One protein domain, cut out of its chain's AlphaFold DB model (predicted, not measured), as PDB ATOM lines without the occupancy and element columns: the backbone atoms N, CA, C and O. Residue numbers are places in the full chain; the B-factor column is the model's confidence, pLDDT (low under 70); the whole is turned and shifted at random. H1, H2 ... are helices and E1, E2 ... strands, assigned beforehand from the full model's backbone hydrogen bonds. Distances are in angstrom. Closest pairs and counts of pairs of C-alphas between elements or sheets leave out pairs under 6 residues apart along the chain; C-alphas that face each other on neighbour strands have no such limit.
ATOM      1  N   LYS A   2     -14.890 -27.300 -53.160       85.06
ATOM      2  CA  LYS A   2     -13.715 -27.934 -52.540       85.06
ATOM      3  C   LYS A   2     -13.318 -27.177 -51.273       85.06
ATOM      4  O   LYS A   2     -12.908 -26.019 -51.351       85.06
ATOM      5  N   LEU A   3     -13.444 -27.825 -50.113       90.62
ATOM      6  CA  LEU A   3     -12.968 -27.252 -48.854       90.62
ATOM      7  C   LEU A   3     -11.434 -27.279 -48.800       90.62
ATOM      8  O   LEU A   3     -10.817 -26.253 -48.508       90.62
ATOM      9  N   PHE A   4     -10.852 -28.414 -49.195       91.62
ATOM     10  CA  PHE A   4      -9.419 -28.645 -49.373       91.62
ATOM     11  C   PHE A   4      -9.147 -29.173 -50.799       91.62
ATOM     12  O   PHE A   4     -10.011 -29.861 -51.350       91.62
ATOM     13  N   PRO A   5      -8.008 -28.841 -51.443       87.06
ATOM     14  CA  PRO A   5      -7.750 -29.205 -52.846       87.06
ATOM     15  C   PRO A   5      -7.728 -30.717 -53.126       87.06
ATOM     16  O   PRO A   5      -8.168 -31.151 -54.197       87.06
ATOM     17  N   ASP A   6      -7.229 -31.476 -52.152       89.81
ATOM     18  CA  ASP A   6      -6.937 -32.912 -52.143       89.81
ATOM     19  C   ASP A   6      -8.078 -33.777 -51.582       89.81
ATOM     20  O   ASP A   6      -7.925 -34.991 -51.465       89.81
ATOM     21  N   ARG A   7      -9.222 -33.171 -51.240       91.06
ATOM     22  CA  ARG A   7     -10.374 -33.865 -50.650       91.06
ATOM     23  C   ARG A   7     -11.619 -33.760 -51.516       91.06
ATOM     24  O   ARG A   7     -11.729 -32.892 -52.390       91.06
ATOM     25  N   ASP A   8     -12.571 -34.635 -51.214       91.31
ATOM     26  CA  ASP A   8     -13.883 -34.617 -51.838       91.31
ATOM     27  C   ASP A   8     -14.593 -33.269 -51.619       91.31
ATOM     28  O   ASP A   8     -14.397 -32.597 -50.597       91.31
ATOM     29  N   PRO A   9     -15.414 -32.821 -52.585       93.81
ATOM     30  CA  PRO A   9     -16.202 -31.612 -52.425       93.81
ATOM     31  C   PRO A   9     -17.186 -31.715 -51.255       93.81
ATOM     32  O   PRO A   9     -17.876 -32.715 -51.094       93.81
ATOM     33  N   VAL A  10     -17.324 -30.614 -50.518       96.38
ATOM     34  CA  VAL A  10     -18.341 -30.442 -49.477       96.38
ATOM     35  C   VAL A  10     -19.536 -29.695 -50.060       96.38
ATOM     36  O   VAL A  10     -19.374 -28.684 -50.760       96.38
ATOM     37  N   LEU A  11     -20.739 -30.185 -49.781       95.81
ATOM     38  CA  LEU A  11     -21.990 -29.534 -50.144       95.81
ATOM     39  C   LEU A  11     -22.395 -28.527 -49.058       95.81
ATOM     40  O   LEU A  11     -22.595 -28.901 -47.910       95.81
ATOM     41  N   PHE A  12     -22.524 -27.252 -49.422       94.06
ATOM     42  CA  PHE A  12     -22.993 -26.194 -48.524       94.06
ATOM     43  C   PHE A  12     -24.428 -25.841 -48.893       94.06
ATOM     44  O   PHE A  12     -24.695 -25.542 -50.057       94.06
ATOM     45  N   GLN A  13     -25.340 -25.894 -47.926       91.50
ATOM     46  CA  GLN A  13     -26.767 -25.710 -48.172       91.50
ATOM     47  C   GLN A  13     -27.428 -24.828 -47.120       91.50
ATOM     48  O   GLN A  13     -27.106 -24.879 -45.935       91.50
ATOM     49  N   ILE A  14     -28.411 -24.054 -47.578       90.44
ATOM     50  CA  ILE A  14     -29.354 -23.329 -46.731       90.44
ATOM     51  C   ILE A  14     -30.753 -23.709 -47.233       90.44
ATOM     52  O   ILE A  14     -31.175 -23.211 -48.282       90.44
ATOM     53  N   PRO A  15     -31.454 -24.653 -46.580       88.38
ATOM     54  CA  PRO A  15     -32.758 -25.111 -47.043       88.38
ATOM     55  C   PRO A  15     -33.735 -23.943 -47.229       88.38
ATOM     56  O   PRO A  15     -33.835 -23.063 -46.376       88.38
ATOM     57  N   GLY A  16     -34.440 -23.936 -48.361       84.00
ATOM     58  CA  GLY A  16     -35.375 -22.874 -48.742       84.00
ATOM     59  C   GLY A  16     -34.759 -21.712 -49.531       84.00
ATOM     60  O   GLY A  16     -35.505 -21.005 -50.199       84.00
ATOM     61  N   PHE A  17     -33.432 -21.526 -49.551       86.19
ATOM     62  CA  PHE A  17     -32.831 -20.399 -50.286       86.19
ATOM     63  C   PHE A  17     -33.049 -20.467 -51.799       86.19
ATOM     64  O   PHE A  17     -33.274 -19.438 -52.430       86.19
ATOM     65  N   GLU A  18     -32.970 -21.668 -52.367       81.50
ATOM     66  CA  GLU A  18     -33.254 -21.898 -53.784       81.50
ATOM     67  C   GLU A  18     -34.765 -21.861 -54.038       81.50
ATOM     68  O   GLU A  18     -35.234 -21.088 -54.867       81.50
ATOM     69  N   THR A  19     -35.539 -22.622 -53.256       84.19
ATOM     70  CA  THR A  19     -36.994 -22.766 -53.419       84.19
ATOM     71  C   THR A  19     -37.758 -21.448 -53.301       84.19
ATOM     72  O   THR A  19     -38.728 -21.244 -54.024       84.19
ATOM     73  N   PHE A  20     -37.335 -20.555 -52.405       84.00
ATOM     74  CA  PHE A  20     -37.971 -19.252 -52.180       84.00
ATOM     75  C   PHE A  20     -37.184 -18.090 -52.800       84.00
ATOM     76  O   PHE A  20     -37.464 -16.933 -52.500       84.00
ATOM     77  N   GLU A  21     -36.173 -18.387 -53.622       82.94
ATOM     78  CA  GLU A  21     -35.299 -17.403 -54.270       82.94
ATOM     79  C   GLU A  21     -34.632 -16.394 -53.307       82.94
ATOM     80  O   GLU A  21     -34.186 -15.323 -53.728       82.94
ATOM     81  N   CYS A  22     -34.494 -16.731 -52.016       83.00
ATOM     82  CA  CYS A  22     -33.884 -15.861 -51.004       83.00
ATOM     83  C   CYS A  22     -32.450 -15.455 -51.373       83.00
ATOM     84  O   CYS A  22     -31.976 -14.391 -50.970       83.00
ATOM     85  N   GLY A  23     -31.760 -16.273 -52.176       77.81
ATOM     86  CA  GLY A  23     -30.421 -15.962 -52.670       77.81
ATOM     87  C   GLY A  23     -30.334 -14.675 -53.494       77.81
ATOM     88  O   GLY A  23     -29.279 -14.044 -53.480       77.81
ATOM     89  N   LYS A  24     -31.436 -14.234 -54.121       81.31
ATOM     90  CA  LYS A  24     -31.502 -12.964 -54.864       81.31
ATOM     91  C   LYS A  24     -31.404 -11.736 -53.950       81.31
ATOM     92  O   LYS A  24     -30.956 -10.687 -54.399       81.31
ATOM     93  N   CYS A  25     -31.788 -11.871 -52.677       80.69
ATOM     94  CA  CYS A  25     -31.865 -10.759 -51.722       80.69
ATOM     95  C   CYS A  25     -30.825 -10.840 -50.591       80.69
ATOM     96  O   CYS A  25     -30.553  -9.830 -49.949       80.69
ATOM     97  N   HIS A  26     -30.244 -12.018 -50.333       78.94
ATOM     98  CA  HIS A  26     -29.421 -12.278 -49.140       78.94
ATOM     99  C   HIS A  26     -27.982 -12.734 -49.433       78.94
ATOM    100  O   HIS A  26     -27.372 -13.386 -48.589       78.94
ATOM    101  N   ALA A  27     -27.436 -12.410 -50.614       83.25
ATOM    102  CA  ALA A  27     -26.038 -12.679 -50.983       83.25
ATOM    103  C   ALA A  27     -25.595 -14.129 -50.678       83.25
ATOM    104  O   ALA A  27     -24.612 -14.374 -49.976       83.25
ATOM    105  N   ALA A  28     -26.343 -15.113 -51.196       81.12
ATOM    106  CA  ALA A  28     -26.133 -16.531 -50.881       81.12
ATOM    107  C   ALA A  28     -24.687 -17.007 -51.117       81.12
ATOM    108  O   ALA A  28     -24.140 -17.742 -50.297       81.12
ATOM    109  N   GLU A  29     -24.045 -16.554 -52.196       83.62
ATOM    110  CA  GLU A  29     -22.649 -16.896 -52.505       83.62
ATOM    111  C   GLU A  29     -21.667 -16.403 -51.436       83.62
ATOM    112  O   GLU A  29     -20.706 -17.099 -51.093       83.62
ATOM    113  N   GLU A  30     -21.919 -15.228 -50.857       87.06
ATOM    114  CA  GLU A  30     -21.095 -14.667 -49.789       87.06
ATOM    115  C   GLU A  30     -21.247 -15.482 -48.500       87.06
ATOM    116  O   GLU A  30     -20.250 -15.814 -47.853       87.06
ATOM    117  N   LEU A  31     -22.479 -15.870 -48.148       85.19
ATOM    118  CA  LEU A  31     -22.754 -16.727 -46.987       85.19
ATOM    119  C   LEU A  31     -22.070 -18.090 -47.122       85.19
ATOM    120  O   LEU A  31     -21.445 -18.575 -46.172       85.19
ATOM    121  N   VAL A  32     -22.135 -18.688 -48.311       86.75
ATOM    122  CA  VAL A  32     -21.436 -19.939 -48.611       86.75
ATOM    123  C   VAL A  32     -19.924 -19.740 -48.491       86.75
ATOM    124  O   VAL A  32     -19.273 -20.498 -47.776       86.75
ATOM    125  N   THR A  33     -19.362 -18.691 -49.098       90.19
ATOM    126  CA  THR A  33     -17.920 -18.386 -49.041       90.19
ATOM    127  C   THR A  33     -17.427 -18.200 -47.603       90.19
ATOM    128  O   THR A  33     -16.405 -18.775 -47.219       90.19
ATOM    129  N   LYS A  34     -18.182 -17.471 -46.772       91.56
ATOM    130  CA  LYS A  34     -17.906 -17.313 -45.335       91.56
ATOM    131  C   LYS A  34     -17.925 -18.654 -44.601       91.56
ATOM    132  O   LYS A  34     -17.046 -18.919 -43.783       91.56
ATOM    133  N   SER A  35     -18.880 -19.523 -44.928       92.56
ATOM    134  CA  SER A  35     -18.997 -20.861 -44.333       92.56
ATOM    135  C   SER A  35     -17.826 -21.767 -44.726       92.56
ATOM    136  O   SER A  35     -17.271 -22.454 -43.868       92.56
ATOM    137  N   VAL A  36     -17.378 -21.707 -45.987       93.81
ATOM    138  CA  VAL A  36     -16.164 -22.399 -46.455       93.81
ATOM    139  C   VAL A  36     -14.937 -21.918 -45.682       93.81
ATOM    140  O   VAL A  36     -14.170 -22.739 -45.182       93.81
ATOM    141  N   GLY A  37     -14.751 -20.599 -45.559       94.44
ATOM    142  CA  GLY A  37     -13.633 -20.020 -44.810       94.44
ATOM    143  C   GLY A  37     -13.619 -20.464 -43.346       94.44
ATOM    144  O   GLY A  37     -12.581 -20.903 -42.846       94.44
ATOM    145  N   ARG A  38     -14.786 -20.429 -42.688       94.81
ATOM    146  CA  ARG A  38     -14.969 -20.873 -41.299       94.81
ATOM    147  C   ARG A  38     -14.591 -22.340 -41.116       94.81
ATOM    148  O   ARG A  38     -13.715 -22.637 -40.309       94.81
ATOM    149  N   LEU A  39     -15.198 -23.246 -41.883       96.56
ATOM    150  CA  LEU A  39     -14.937 -24.683 -41.752       96.56
ATOM    151  C   LEU A  39     -13.502 -25.050 -42.124       96.56
ATOM    152  O   LEU A  39     -12.920 -25.925 -41.489       96.56
ATOM    153  N   ARG A  40     -12.894 -24.360 -43.098       96.31
ATOM    154  CA  ARG A  40     -11.481 -24.572 -43.433       96.31
ATOM    155  C   ARG A  40     -10.589 -24.236 -42.243       96.31
ATOM    156  O   ARG A  40      -9.714 -25.034 -41.917       96.31
ATOM    157  N   LYS A  41     -10.821 -23.092 -41.585       95.75
ATOM    158  CA  LYS A  41     -10.082 -22.693 -40.378       95.75
ATOM    159  C   LYS A  41     -10.271 -23.723 -39.259       95.75
ATOM    160  O   LYS A  41      -9.281 -24.237 -38.749       95.75
ATOM    161  N   VAL A  42     -11.524 -24.062 -38.950       95.69
ATOM    162  CA  VAL A  42     -11.890 -25.005 -37.880       95.69
ATOM    163  C   VAL A  42     -11.248 -26.376 -38.083       95.69
ATOM    164  O   VAL A  42     -10.584 -26.879 -37.183       95.69
ATOM    165  N   ILE A  43     -11.396 -26.970 -39.271       96.31
ATOM    166  CA  ILE A  43     -10.855 -28.306 -39.555       96.31
ATOM    167  C   ILE A  43      -9.325 -28.288 -39.558       96.31
ATOM    168  O   ILE A  43      -8.714 -29.202 -39.015       96.31
ATOM    169  N   THR A  44      -8.695 -27.242 -40.102       95.44
ATOM    170  CA  THR A  44      -7.226 -27.121 -40.086       95.44
ATOM    171  C   THR A  44      -6.691 -27.069 -38.654       95.44
ATOM    172  O   THR A  44      -5.727 -27.764 -38.335       95.44
ATOM    173  N   GLN A  45      -7.326 -26.279 -37.785       94.00
ATOM    174  CA  GLN A  45      -6.943 -26.177 -36.377       94.00
ATOM    175  C   GLN A  45      -7.192 -27.494 -35.634       94.00
ATOM    176  O   GLN A  45      -6.295 -27.992 -34.957       94.00
ATOM    177  N   LEU A  46      -8.365 -28.112 -35.815       94.06
ATOM    178  CA  LEU A  46      -8.688 -29.397 -35.194       94.06
ATOM    179  C   LEU A  46      -7.690 -30.492 -35.579       94.06
ATOM    180  O   LEU A  46      -7.188 -31.184 -34.703       94.06
ATOM    181  N   GLU A  47      -7.373 -30.640 -36.864       94.00
ATOM    182  CA  GLU A  47      -6.431 -31.664 -37.332       94.00
ATOM    183  C   GLU A  47      -4.980 -31.393 -36.911       94.00
ATOM    184  O   GLU A  47      -4.170 -32.320 -36.897       94.00
ATOM    185  N   THR A  48      -4.645 -30.144 -36.577       92.50
ATOM    186  CA  THR A  48      -3.328 -29.773 -36.044       92.50
ATOM    187  C   THR A  48      -3.228 -30.120 -34.560       92.50
ATOM    188  O   THR A  48      -2.276 -30.773 -34.140       92.50
ATOM    189  N   ASP A  49      -4.231 -29.723 -33.778       88.75
ATOM    190  CA  ASP A  49      -4.229 -29.893 -32.323       88.75
ATOM    191  C   ASP A  49      -4.611 -31.317 -31.892       88.75
ATOM    192  O   ASP A  49      -4.201 -31.782 -30.827       88.75
ATOM    193  N   TRP A  50      -5.396 -32.012 -32.721       89.25
ATOM    194  CA  TRP A  50      -5.928 -33.354 -32.479       89.25
ATOM    195  C   TRP A  50      -5.702 -34.264 -33.705       89.25
ATOM    196  O   TRP A  50      -6.655 -34.632 -34.401       89.25
ATOM    197  N   PRO A  51      -4.448 -34.660 -34.012       89.44
ATOM    198  CA  PRO A  51      -4.110 -35.373 -35.250       89.44
ATOM    199  C   PRO A  51      -4.865 -36.689 -35.468       89.44
ATOM    200  O   PRO A  51      -5.075 -37.104 -36.605       89.44
ATOM    201  N   GLN A  52      -5.322 -37.343 -34.400       86.62
ATOM    202  CA  GLN A  52      -6.150 -38.548 -34.469       86.62
ATOM    203  C   GLN A  52      -7.542 -38.308 -35.079       86.62
ATOM    204  O   GLN A  52      -8.215 -39.262 -35.460       86.62
ATOM    205  N   ALA A  53      -7.987 -37.052 -35.172       86.81
ATOM    206  CA  ALA A  53      -9.198 -36.650 -35.887       86.81
ATOM    207  C   ALA A  53      -8.955 -36.407 -37.390       86.81
ATOM    208  O   ALA A  53      -9.869 -35.996 -38.101       86.81
ATOM    209  N   LYS A  54      -7.736 -36.627 -37.899       90.88
ATOM    210  CA  LYS A  54      -7.435 -36.479 -39.323       90.88
ATOM    211  C   LYS A  54      -7.667 -37.798 -40.082       90.88
ATOM    212  O   LYS A  54      -7.155 -38.831 -39.646       90.88
ATOM    213  N   PRO A  55      -8.309 -37.772 -41.266       92.81
ATOM    214  CA  PRO A  55      -8.977 -36.623 -41.888       92.81
ATOM    215  C   PRO A  55     -10.411 -36.433 -41.377       92.81
ATOM    216  O   PRO A  55     -11.156 -37.403 -41.305       92.81
ATOM    217  N   VAL A  56     -10.835 -35.184 -41.138       95.25
ATOM    218  CA  VAL A  56     -12.245 -34.872 -40.838       95.25
ATOM    219  C   VAL A  56     -13.126 -35.172 -42.061       95.25
ATOM    220  O   VAL A  56     -12.926 -34.532 -43.103       95.25
ATOM    221  N   PRO A  57     -14.109 -36.092 -41.970       94.75
ATOM    222  CA  PRO A  57     -14.848 -36.603 -43.124       94.75
ATOM    223  C   PRO A  57     -16.102 -35.772 -43.439       94.75
ATOM    224  O   PRO A  57     -17.149 -36.322 -43.761       94.75
ATOM    225  N   LEU A  58     -16.015 -34.442 -43.347       97.12
ATOM    226  CA  LEU A  58     -17.135 -33.555 -43.667       97.12
ATOM    227  C   LEU A  58     -17.492 -33.662 -45.156       97.12
ATOM    228  O   LEU A  58     -16.656 -33.370 -46.009       97.12
ATOM    229  N   LYS A  59     -18.746 -33.999 -45.462       97.06
ATOM    230  CA  LYS A  59     -19.305 -34.006 -46.824       97.06
ATOM    231  C   LYS A  59     -20.415 -32.983 -47.021       97.06
ATOM    232  O   LYS A  59     -20.648 -32.563 -48.157       97.06
ATOM    233  N   GLN A  60     -21.070 -32.534 -45.952       97.38
ATOM    234  CA  GLN A  60     -22.150 -31.558 -46.059       97.38
ATOM    235  C   GLN A  60     -22.230 -30.623 -44.850       97.38
ATOM    236  O   GLN A  60     -22.035 -31.024 -43.707       97.38
ATOM    237  N   TYR A  61     -22.551 -29.362 -45.110       97.19
ATOM    238  CA  TYR A  61     -22.797 -28.347 -44.095       97.19
ATOM    239  C   TYR A  61     -24.121 -27.643 -44.384       97.19
ATOM    240  O   TYR A  61     -24.311 -27.091 -45.473       97.19
ATOM    241  N   ILE A  62     -25.035 -27.673 -43.414       95.56
ATOM    242  CA  ILE A  62     -26.403 -27.176 -43.557       95.56
ATOM    243  C   ILE A  62     -26.650 -26.065 -42.536       95.56
ATOM    244  O   ILE A  62     -26.583 -26.291 -41.329       95.56
ATOM    245  N   ILE A  63     -27.008 -24.877 -43.019       93.88
ATOM    246  CA  ILE A  63     -27.561 -23.811 -42.177       93.88
ATOM    247  C   ILE A  63     -29.078 -24.003 -42.158       93.88
ATOM    248  O   ILE A  63     -29.764 -23.654 -43.116       93.88
ATOM    249  N   GLN A  64     -29.598 -24.607 -41.094       93.00
ATOM    250  CA  GLN A  64     -30.989 -25.036 -40.973       93.00
ATOM    251  C   GLN A  64     -31.827 -23.973 -40.236       93.00
ATOM    252  O   GLN A  64     -31.594 -23.737 -39.053       93.00
ATOM    253  N   PRO A  65     -32.825 -23.336 -40.879       89.38
ATOM    254  CA  PRO A  65     -33.613 -22.262 -40.262       89.38
ATOM    255  C   PRO A  65     -34.842 -22.752 -39.471       89.38
ATOM    256  O   PRO A  65     -35.668 -21.940 -39.064       89.38
ATOM    257  N   TYR A  66     -35.002 -24.062 -39.271       90.31
ATOM    258  CA  TYR A  66     -36.160 -24.671 -38.609       90.31
ATOM    259  C   TYR A  66     -35.738 -25.789 -37.657       90.31
ATOM    260  O   TYR A  66     -34.650 -26.340 -37.773       90.31
ATOM    261  N   THR A  67     -36.602 -26.150 -36.717       92.00
ATOM    262  CA  THR A  67     -36.331 -27.230 -35.761       92.00
ATOM    263  C   THR A  67     -36.849 -28.567 -36.277       92.00
ATOM    264  O   THR A  67     -37.964 -28.627 -36.795       92.00
ATOM    265  N   ASP A  68     -36.107 -29.644 -36.053       91.81
ATOM    266  CA  ASP A  68     -36.565 -31.020 -36.268       91.81
ATOM    267  C   ASP A  68     -35.887 -31.988 -35.280       91.81
ATOM    268  O   ASP A  68     -35.389 -31.567 -34.235       91.81
ATOM    269  N   LYS A  69     -35.905 -33.300 -35.558       89.44
ATOM    270  CA  LYS A  69     -35.250 -34.287 -34.683       89.44
ATOM    271  C   LYS A  69     -33.720 -34.236 -34.743       89.44
ATOM    272  O   LYS A  69     -33.105 -34.751 -33.815       89.44
ATOM    273  N   LEU A  70     -33.139 -33.683 -35.810       90.88
ATOM    274  CA  LEU A  70     -31.691 -33.589 -36.021       90.88
ATOM    275  C   LEU A  70     -31.138 -32.272 -35.480       90.88
ATOM    276  O   LEU A  70     -29.969 -32.204 -35.142       90.88
ATOM    277  N   LEU A  71     -31.959 -31.228 -35.383       93.19
ATOM    278  CA  LEU A  71     -31.575 -29.981 -34.737       93.19
ATOM    279  C   LEU A  71     -32.781 -29.392 -33.994       93.19
ATOM    280  O   LEU A  71     -33.670 -28.765 -34.575       93.19
ATOM    281  N   GLN A  72     -32.830 -29.644 -32.689       91.56
ATOM    282  CA  GLN A  72     -33.925 -29.261 -31.804       91.56
ATOM    283  C   GLN A  72     -33.785 -27.821 -31.307       91.56
ATOM    284  O   GLN A  72     -32.696 -27.252 -31.254       91.56
ATOM    285  N   LYS A  73     -34.906 -27.231 -30.874       86.62
ATOM    286  CA  LYS A  73     -34.905 -25.904 -30.245       86.62
ATOM    287  C   LYS A  73     -33.953 -25.888 -29.045       86.62
ATOM    288  O   LYS A  73     -34.068 -26.729 -28.161       86.62
ATOM    289  N   GLY A  74     -33.063 -24.900 -29.003       82.81
ATOM    290  CA  GLY A  74     -32.078 -24.733 -27.930       82.81
ATOM    291  C   GLY A  74     -30.732 -25.411 -28.197       82.81
ATOM    292  O   GLY A  74     -29.757 -25.047 -27.551       82.81
ATOM    293  N   GLN A  75     -30.634 -26.318 -29.176       88.25
ATOM    294  CA  GLN A  75     -29.333 -26.775 -29.670       88.25
ATOM    295  C   GLN A  75     -28.702 -25.685 -30.536       88.25
ATOM    296  O   GLN A  75     -29.413 -24.955 -31.221       88.25
ATOM    297  N   LEU A  76     -27.375 -25.574 -30.527       89.94
ATOM    298  CA  LEU A  76     -26.660 -24.669 -31.428       89.94
ATOM    299  C   LEU A  76     -26.321 -25.372 -32.745       89.94
ATOM    300  O   LEU A  76     -26.544 -24.837 -33.836       89.94
ATOM    301  N   ALA A  77     -25.800 -26.583 -32.650       94.38
ATOM    302  CA  ALA A  77     -25.395 -27.369 -33.791       94.38
ATOM    303  C   ALA A  77     -25.635 -28.855 -33.523       94.38
ATOM    304  O   ALA A  77     -25.976 -29.249 -32.406       94.38
ATOM    305  N   HIS A  78     -25.528 -29.646 -34.584       95.00
ATOM    306  CA  HIS A  78     -25.576 -31.093 -34.503       95.00
ATOM    307  C   HIS A  78     -24.821 -31.727 -35.671       95.00
ATOM    308  O   HIS A  78     -25.056 -31.396 -36.836       95.00
ATOM    309  N   ALA A  79     -23.944 -32.672 -35.358       94.94
ATOM    310  CA  ALA A  79     -23.285 -33.534 -36.319       94.94
ATOM    311  C   ALA A  79     -24.051 -34.849 -36.515       94.94
ATOM    312  O   ALA A  79     -24.412 -35.547 -35.567       94.94
ATOM    313  N   THR A  80     -24.241 -35.238 -37.771       93.06
ATOM    314  CA  THR A  80     -24.834 -36.520 -38.154       93.06
ATOM    315  C   THR A  80     -23.946 -37.174 -39.208       93.06
ATOM    316  O   THR A  80     -23.953 -36.778 -40.369       93.06
ATOM    317  N   TYR A  81     -23.170 -38.179 -38.790       92.69
ATOM    318  CA  TYR A  81     -22.200 -38.922 -39.609       92.69
ATOM    319  C   TYR A  81     -21.159 -38.031 -40.304       92.69
ATOM    320  O   TYR A  81     -20.125 -37.742 -39.716       92.69
ATOM    321  N   ASP A  82     -21.412 -37.608 -41.541       94.75
ATOM    322  CA  ASP A  82     -20.544 -36.768 -42.371       94.75
ATOM    323  C   ASP A  82     -21.132 -35.366 -42.634       94.75
ATOM    324  O   ASP A  82     -20.627 -34.616 -43.481       94.75
ATOM    325  N   THR A  83     -22.155 -34.979 -41.869       97.19
ATOM    326  CA  THR A  83     -22.868 -33.706 -42.007       97.19
ATOM    327  C   THR A  83     -22.873 -32.906 -40.713       97.19
ATOM    328  O   THR A  83     -23.095 -33.457 -39.640       97.19
ATOM    329  N   ILE A  84     -22.691 -31.588 -40.819       97.62
ATOM    330  CA  ILE A  84     -22.912 -30.641 -39.717       97.62
ATOM    331  C   ILE A  84     -24.131 -29.778 -40.040       97.62
ATOM    332  O   ILE A  84     -24.201 -29.162 -41.108       97.62
ATOM    333  N   ARG A  85     -25.066 -29.697 -39.094       96.75
ATOM    334  CA  ARG A  85     -26.227 -28.804 -39.113       96.75
ATOM    335  C   ARG A  85     -26.046 -27.716 -38.065       96.75
ATOM    336  O   ARG A  85     -25.641 -28.000 -36.943       96.75
ATOM    337  N   VAL A  86     -26.365 -26.475 -38.415       96.19
ATOM    338  CA  VAL A  86     -26.348 -25.341 -37.480       96.19
ATOM    339  C   VAL A  86     -27.584 -24.478 -37.658       96.19
ATOM    340  O   VAL A  86     -28.080 -24.332 -38.777       96.19
ATOM    341  N   PHE A  87     -28.043 -23.830 -36.588       92.81
ATOM    342  CA  PHE A  87     -28.964 -22.707 -36.750       92.81
ATOM    343  C   PHE A  87     -28.224 -21.470 -37.276       92.81
ATOM    344  O   PHE A  87     -27.033 -21.293 -37.004       92.81
ATOM    345  N   PRO A  88     -28.920 -20.546 -37.964       89.62
ATOM    346  CA  PRO A  88     -28.346 -19.256 -38.335       89.62
ATOM    347  C   PRO A  88     -27.757 -18.485 -37.142       89.62
ATOM    348  O   PRO A  88     -26.681 -17.903 -37.260       89.62
ATOM    349  N   SER A  89     -28.419 -18.512 -35.980       88.88
ATOM    350  CA  SER A  89     -27.949 -17.845 -34.754       88.88
ATOM    351  C   SER A  89     -26.614 -18.399 -34.258       88.88
ATOM    352  O   SER A  89     -25.768 -17.636 -33.793       88.88
ATOM    353  N   THR A  90     -26.380 -19.701 -34.426       91.31
ATOM    354  CA  THR A  90     -25.134 -20.369 -34.039       91.31
ATOM    355  C   THR A  90     -23.929 -19.815 -34.766       91.31
ATOM    356  O   THR A  90     -22.861 -19.729 -34.179       91.31
ATOM    357  N   ILE A  91     -24.079 -19.375 -36.016       91.06
ATOM    358  CA  ILE A  91     -22.978 -18.739 -36.743       91.06
ATOM    359  C   ILE A  91     -22.504 -17.481 -36.010       91.06
ATOM    360  O   ILE A  91     -21.301 -17.262 -35.880       91.06
ATOM    361  N   LEU A  92     -23.443 -16.670 -35.520       89.75
ATOM    362  CA  LEU A  92     -23.134 -15.437 -34.803       89.75
ATOM    363  C   LEU A  92     -22.582 -15.734 -33.411       89.75
ATOM    364  O   LEU A  92     -21.543 -15.192 -33.050       89.75
ATOM    365  N   ILE A  93     -23.253 -16.606 -32.654       92.62
ATOM    366  CA  ILE A  93     -22.830 -16.986 -31.301       92.62
ATOM    367  C   ILE A  93     -21.434 -17.602 -31.350       92.62
ATOM    368  O   ILE A  93     -20.544 -17.174 -30.623       92.62
ATOM    369  N   ASP A  94     -21.204 -18.558 -32.242       93.62
ATOM    370  CA  ASP A  94     -19.944 -19.282 -32.264       93.62
ATOM    371  C   ASP A  94     -18.781 -18.403 -32.735       93.62
ATOM    372  O   ASP A  94     -17.696 -18.431 -32.165       93.62
ATOM    373  N   GLU A  95     -18.999 -17.548 -33.735       92.25
ATOM    374  CA  GLU A  95     -17.951 -16.648 -34.218       92.25
ATOM    375  C   GLU A  95     -17.644 -15.504 -33.241       92.25
ATOM    376  O   GLU A  95     -16.495 -15.071 -33.159       92.25
ATOM    377  N   LYS A  96     -18.650 -14.987 -32.523       92.00
ATOM    378  CA  LYS A  96     -18.500 -13.801 -31.661       92.00
ATOM    379  C   LYS A  96     -18.271 -14.114 -30.188       92.00
ATOM    380  O   LYS A  96     -17.722 -13.264 -29.499       92.00
ATOM    381  N   VAL A  97     -18.699 -15.281 -29.715       92.25
ATOM    382  CA  VAL A  97     -18.650 -15.661 -28.296       92.25
ATOM    383  C   VAL A  97     -17.706 -16.839 -28.095       92.25
ATOM    384  O   VAL A  97     -16.733 -16.723 -27.360       92.25
ATOM    385  N   TYR A  98     -17.938 -17.945 -28.802       92.75
ATOM    386  CA  TYR A  98     -17.232 -19.212 -28.565       92.75
ATOM    387  C   TYR A  98     -15.984 -19.430 -29.426       92.75
ATOM    388  O   TYR A  98     -15.356 -20.485 -29.353       92.75
ATOM    389  N   GLN A  99     -15.589 -18.436 -30.222       92.75
ATOM    390  CA  GLN A  99     -14.370 -18.458 -31.037       92.75
ATOM    391  C   GLN A  99     -14.267 -19.669 -31.984       92.75
ATOM    392  O   GLN A  99     -13.173 -20.134 -32.297       92.75
ATOM    393  N   LEU A 100     -15.404 -20.122 -32.523       94.56
ATOM    394  CA  LEU A 100     -15.549 -21.279 -33.416       94.56
ATOM    395  C   LEU A 100     -15.480 -22.661 -32.734       94.56
ATOM    396  O   LEU A 100     -15.387 -23.678 -33.433       94.56
ATOM    397  N   ASN A 101     -15.535 -22.727 -31.400       93.69
ATOM    398  CA  ASN A 101     -15.501 -23.994 -30.667       93.69
ATOM    399  C   ASN A 101     -16.766 -24.844 -30.857       93.69
ATOM    400  O   ASN A 101     -16.655 -26.068 -30.835       93.69
ATOM    401  N   THR A 102     -17.939 -24.267 -31.147       94.38
ATOM    402  CA  THR A 102     -19.118 -25.077 -31.507       94.38
ATOM    403  C   THR A 102     -18.867 -25.826 -32.816       94.38
ATOM    404  O   THR A 102     -19.024 -27.041 -32.875       94.38
ATOM    405  N   HIS A 103     -18.403 -25.149 -33.871       96.00
ATOM    406  CA  HIS A 103     -18.076 -25.828 -35.131       96.00
ATOM    407  C   HIS A 103     -16.947 -26.852 -34.963       96.00
ATOM    408  O   HIS A 103     -16.951 -27.882 -35.637       96.00
ATOM    409  N   ARG A 104     -15.969 -26.575 -34.094       94.81
ATOM    410  CA  ARG A 104     -14.861 -27.491 -33.806       94.81
ATOM    411  C   ARG A 104     -15.333 -28.764 -33.110       94.81
ATOM    412  O   ARG A 104     -14.918 -29.850 -33.510       94.81
ATOM    413  N   HIS A 105     -16.219 -28.619 -32.130       94.69
ATOM    414  CA  HIS A 105     -16.885 -29.711 -31.431       94.69
ATOM    415  C   HIS A 105     -17.627 -30.625 -32.418       94.69
ATOM    416  O   HIS A 105     -17.329 -31.816 -32.507       94.69
ATOM    417  N   GLU A 106     -18.485 -30.053 -33.269       95.94
ATOM    418  CA  GLU A 106     -19.215 -30.829 -34.281       95.94
ATOM    419  C   GLU A 106     -18.293 -31.480 -35.318       95.94
ATOM    420  O   GLU A 106     -18.516 -32.615 -35.736       95.94
ATOM    421  N   ALA A 107     -17.224 -30.793 -35.730       96.00
ATOM    422  CA  ALA A 107     -16.243 -31.360 -36.652       96.00
ATOM    423  C   ALA A 107     -15.521 -32.579 -36.056       96.00
ATOM    424  O   ALA A 107     -15.170 -33.504 -36.796       96.00
ATOM    425  N   LEU A 108     -15.315 -32.618 -34.735       94.62
ATOM    426  CA  LEU A 108     -14.745 -33.787 -34.073       94.62
ATOM    427  C   LEU A 108     -15.716 -34.971 -34.079       94.62
ATOM    428  O   LEU A 108     -15.273 -36.098 -34.322       94.62
ATOM    429  N   HIS A 109     -17.017 -34.730 -33.886       94.75
ATOM    430  CA  HIS A 109     -18.032 -35.787 -33.907       94.75
ATOM    431  C   HIS A 109     -18.037 -36.605 -35.201       94.75
ATOM    432  O   HIS A 109     -18.227 -37.821 -35.159       94.75
ATOM    433  N   LEU A 110     -17.720 -35.981 -36.338       94.75
ATOM    434  CA  LEU A 110     -17.658 -36.664 -37.637       94.75
ATOM    435  C   LEU A 110     -16.615 -37.797 -37.690       94.75
ATOM    436  O   LEU A 110     -16.711 -38.705 -38.512       94.75
ATOM    437  N   ASN A 111     -15.604 -37.761 -36.819       89.50
ATOM    438  CA  ASN A 111     -14.517 -38.744 -36.780       89.50
ATOM    439  C   ASN A 111     -14.726 -39.884 -35.793       89.50
ATOM    440  O   ASN A 111     -13.849 -40.740 -35.630       89.50
ATOM    441  N   GLN A 112     -15.831 -39.870 -35.063       85.00
ATOM    442  CA  GLN A 112     -15.925 -40.713 -33.895       85.00
ATOM    443  C   GLN A 112     -16.144 -42.185 -34.250       85.00
ATOM    444  O   GLN A 112     -16.871 -42.527 -35.187       85.00
TER     445      GLN A 112
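Overview. This is residues 2 to 112 of the 362 residues of an uncharacterized protein of Candidatus Nitronauta litoralis (UniProt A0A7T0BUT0). A small sheet of four short strands has its helices over one face: the long helix H1 crosses slantwise over the E1 and E2 side, and the short helix H3 runs along E3 at the other edge. Two long loops, residues 14 to 27 and 64 to 76, follow E1 and E2, and H2 makes a corner with H3. The printed part has 111 residues with three named helices and four named strands, in the order E1 H1 E2 E3 E4 H2 H3; the sheet is mixed, in the order E1 E2 E4 E3. The class is mixed, helices and strands, with 55 residues, under half, in named elements. The whole is compact, with a radius of gyration of the C-alphas of 13.6 A and spans of 41 by 32 by 26 A.

Arrangement. E1, residues 11 to 13, and E2, residues 60 to 63, are parallel neighbours at 12 degrees, with N 61 and O 11 at 2.8 A. Between them in the chain comes H1, residues 28 to 49, in a strand-helix-strand unit, two parallel neighbour strands joined through a helix, with a left-handed crossover. H1 is on the sheet at a height of 10.3 A, over E1 and only just over E2, with 3 C-alphas; the C-alphas of Phe 12 and Val 32 are its closest to E1, 6.4 A apart. E2 is parallel to E4, residues 83 to 86, with N 62 and O 84 at 2.9 A. E3, residues 77 to 80, and E4 form an antiparallel hairpin, with N 80 and O 83 at 2.8 A. H2, residues 88 to 96, only grazes the sheet and is apart from H1. H3, residues 101 to 109, lies over E3 at a height of 8.5 A, along the strands, on the same face as H1: two layers, helices on one face of a sheet. Residues 39 to 46 of H1 touch H3, closest at the C-alphas of Val 42 and Arg 104, 5.6 A. H2 and H3 only just touch, with 3 pairs of C-alphas within 8 A, and only at the corner; the closest are those of Asp 94 and Thr 102, 5.9 A. Every O i to N i+4 pair is within hydrogen-bond range in H1 and H3, and 4 of 5 in H2.

Along the chain. E1 begins at C-alpha 11, (-21.990, -29.534, -50.144), and is 6.4 A long. H1 measures 31.7 A, E2 and E3 10.2 A each, and E4 10.1 A. H2 measures 13.1 A. H3 measures 12.5 A and ends at C-alpha 109, (-18.032, -35.787, -33.907).

Size, cuts and confidence. The two C-alphas farthest apart are those of Cys 25 and Gln 52, 41.6 A. The printed part has no cut; the links E1 to H1 and E2 to E3 are long. The mean pLDDT of the printed part is 91.2, and no printed residue is under 70.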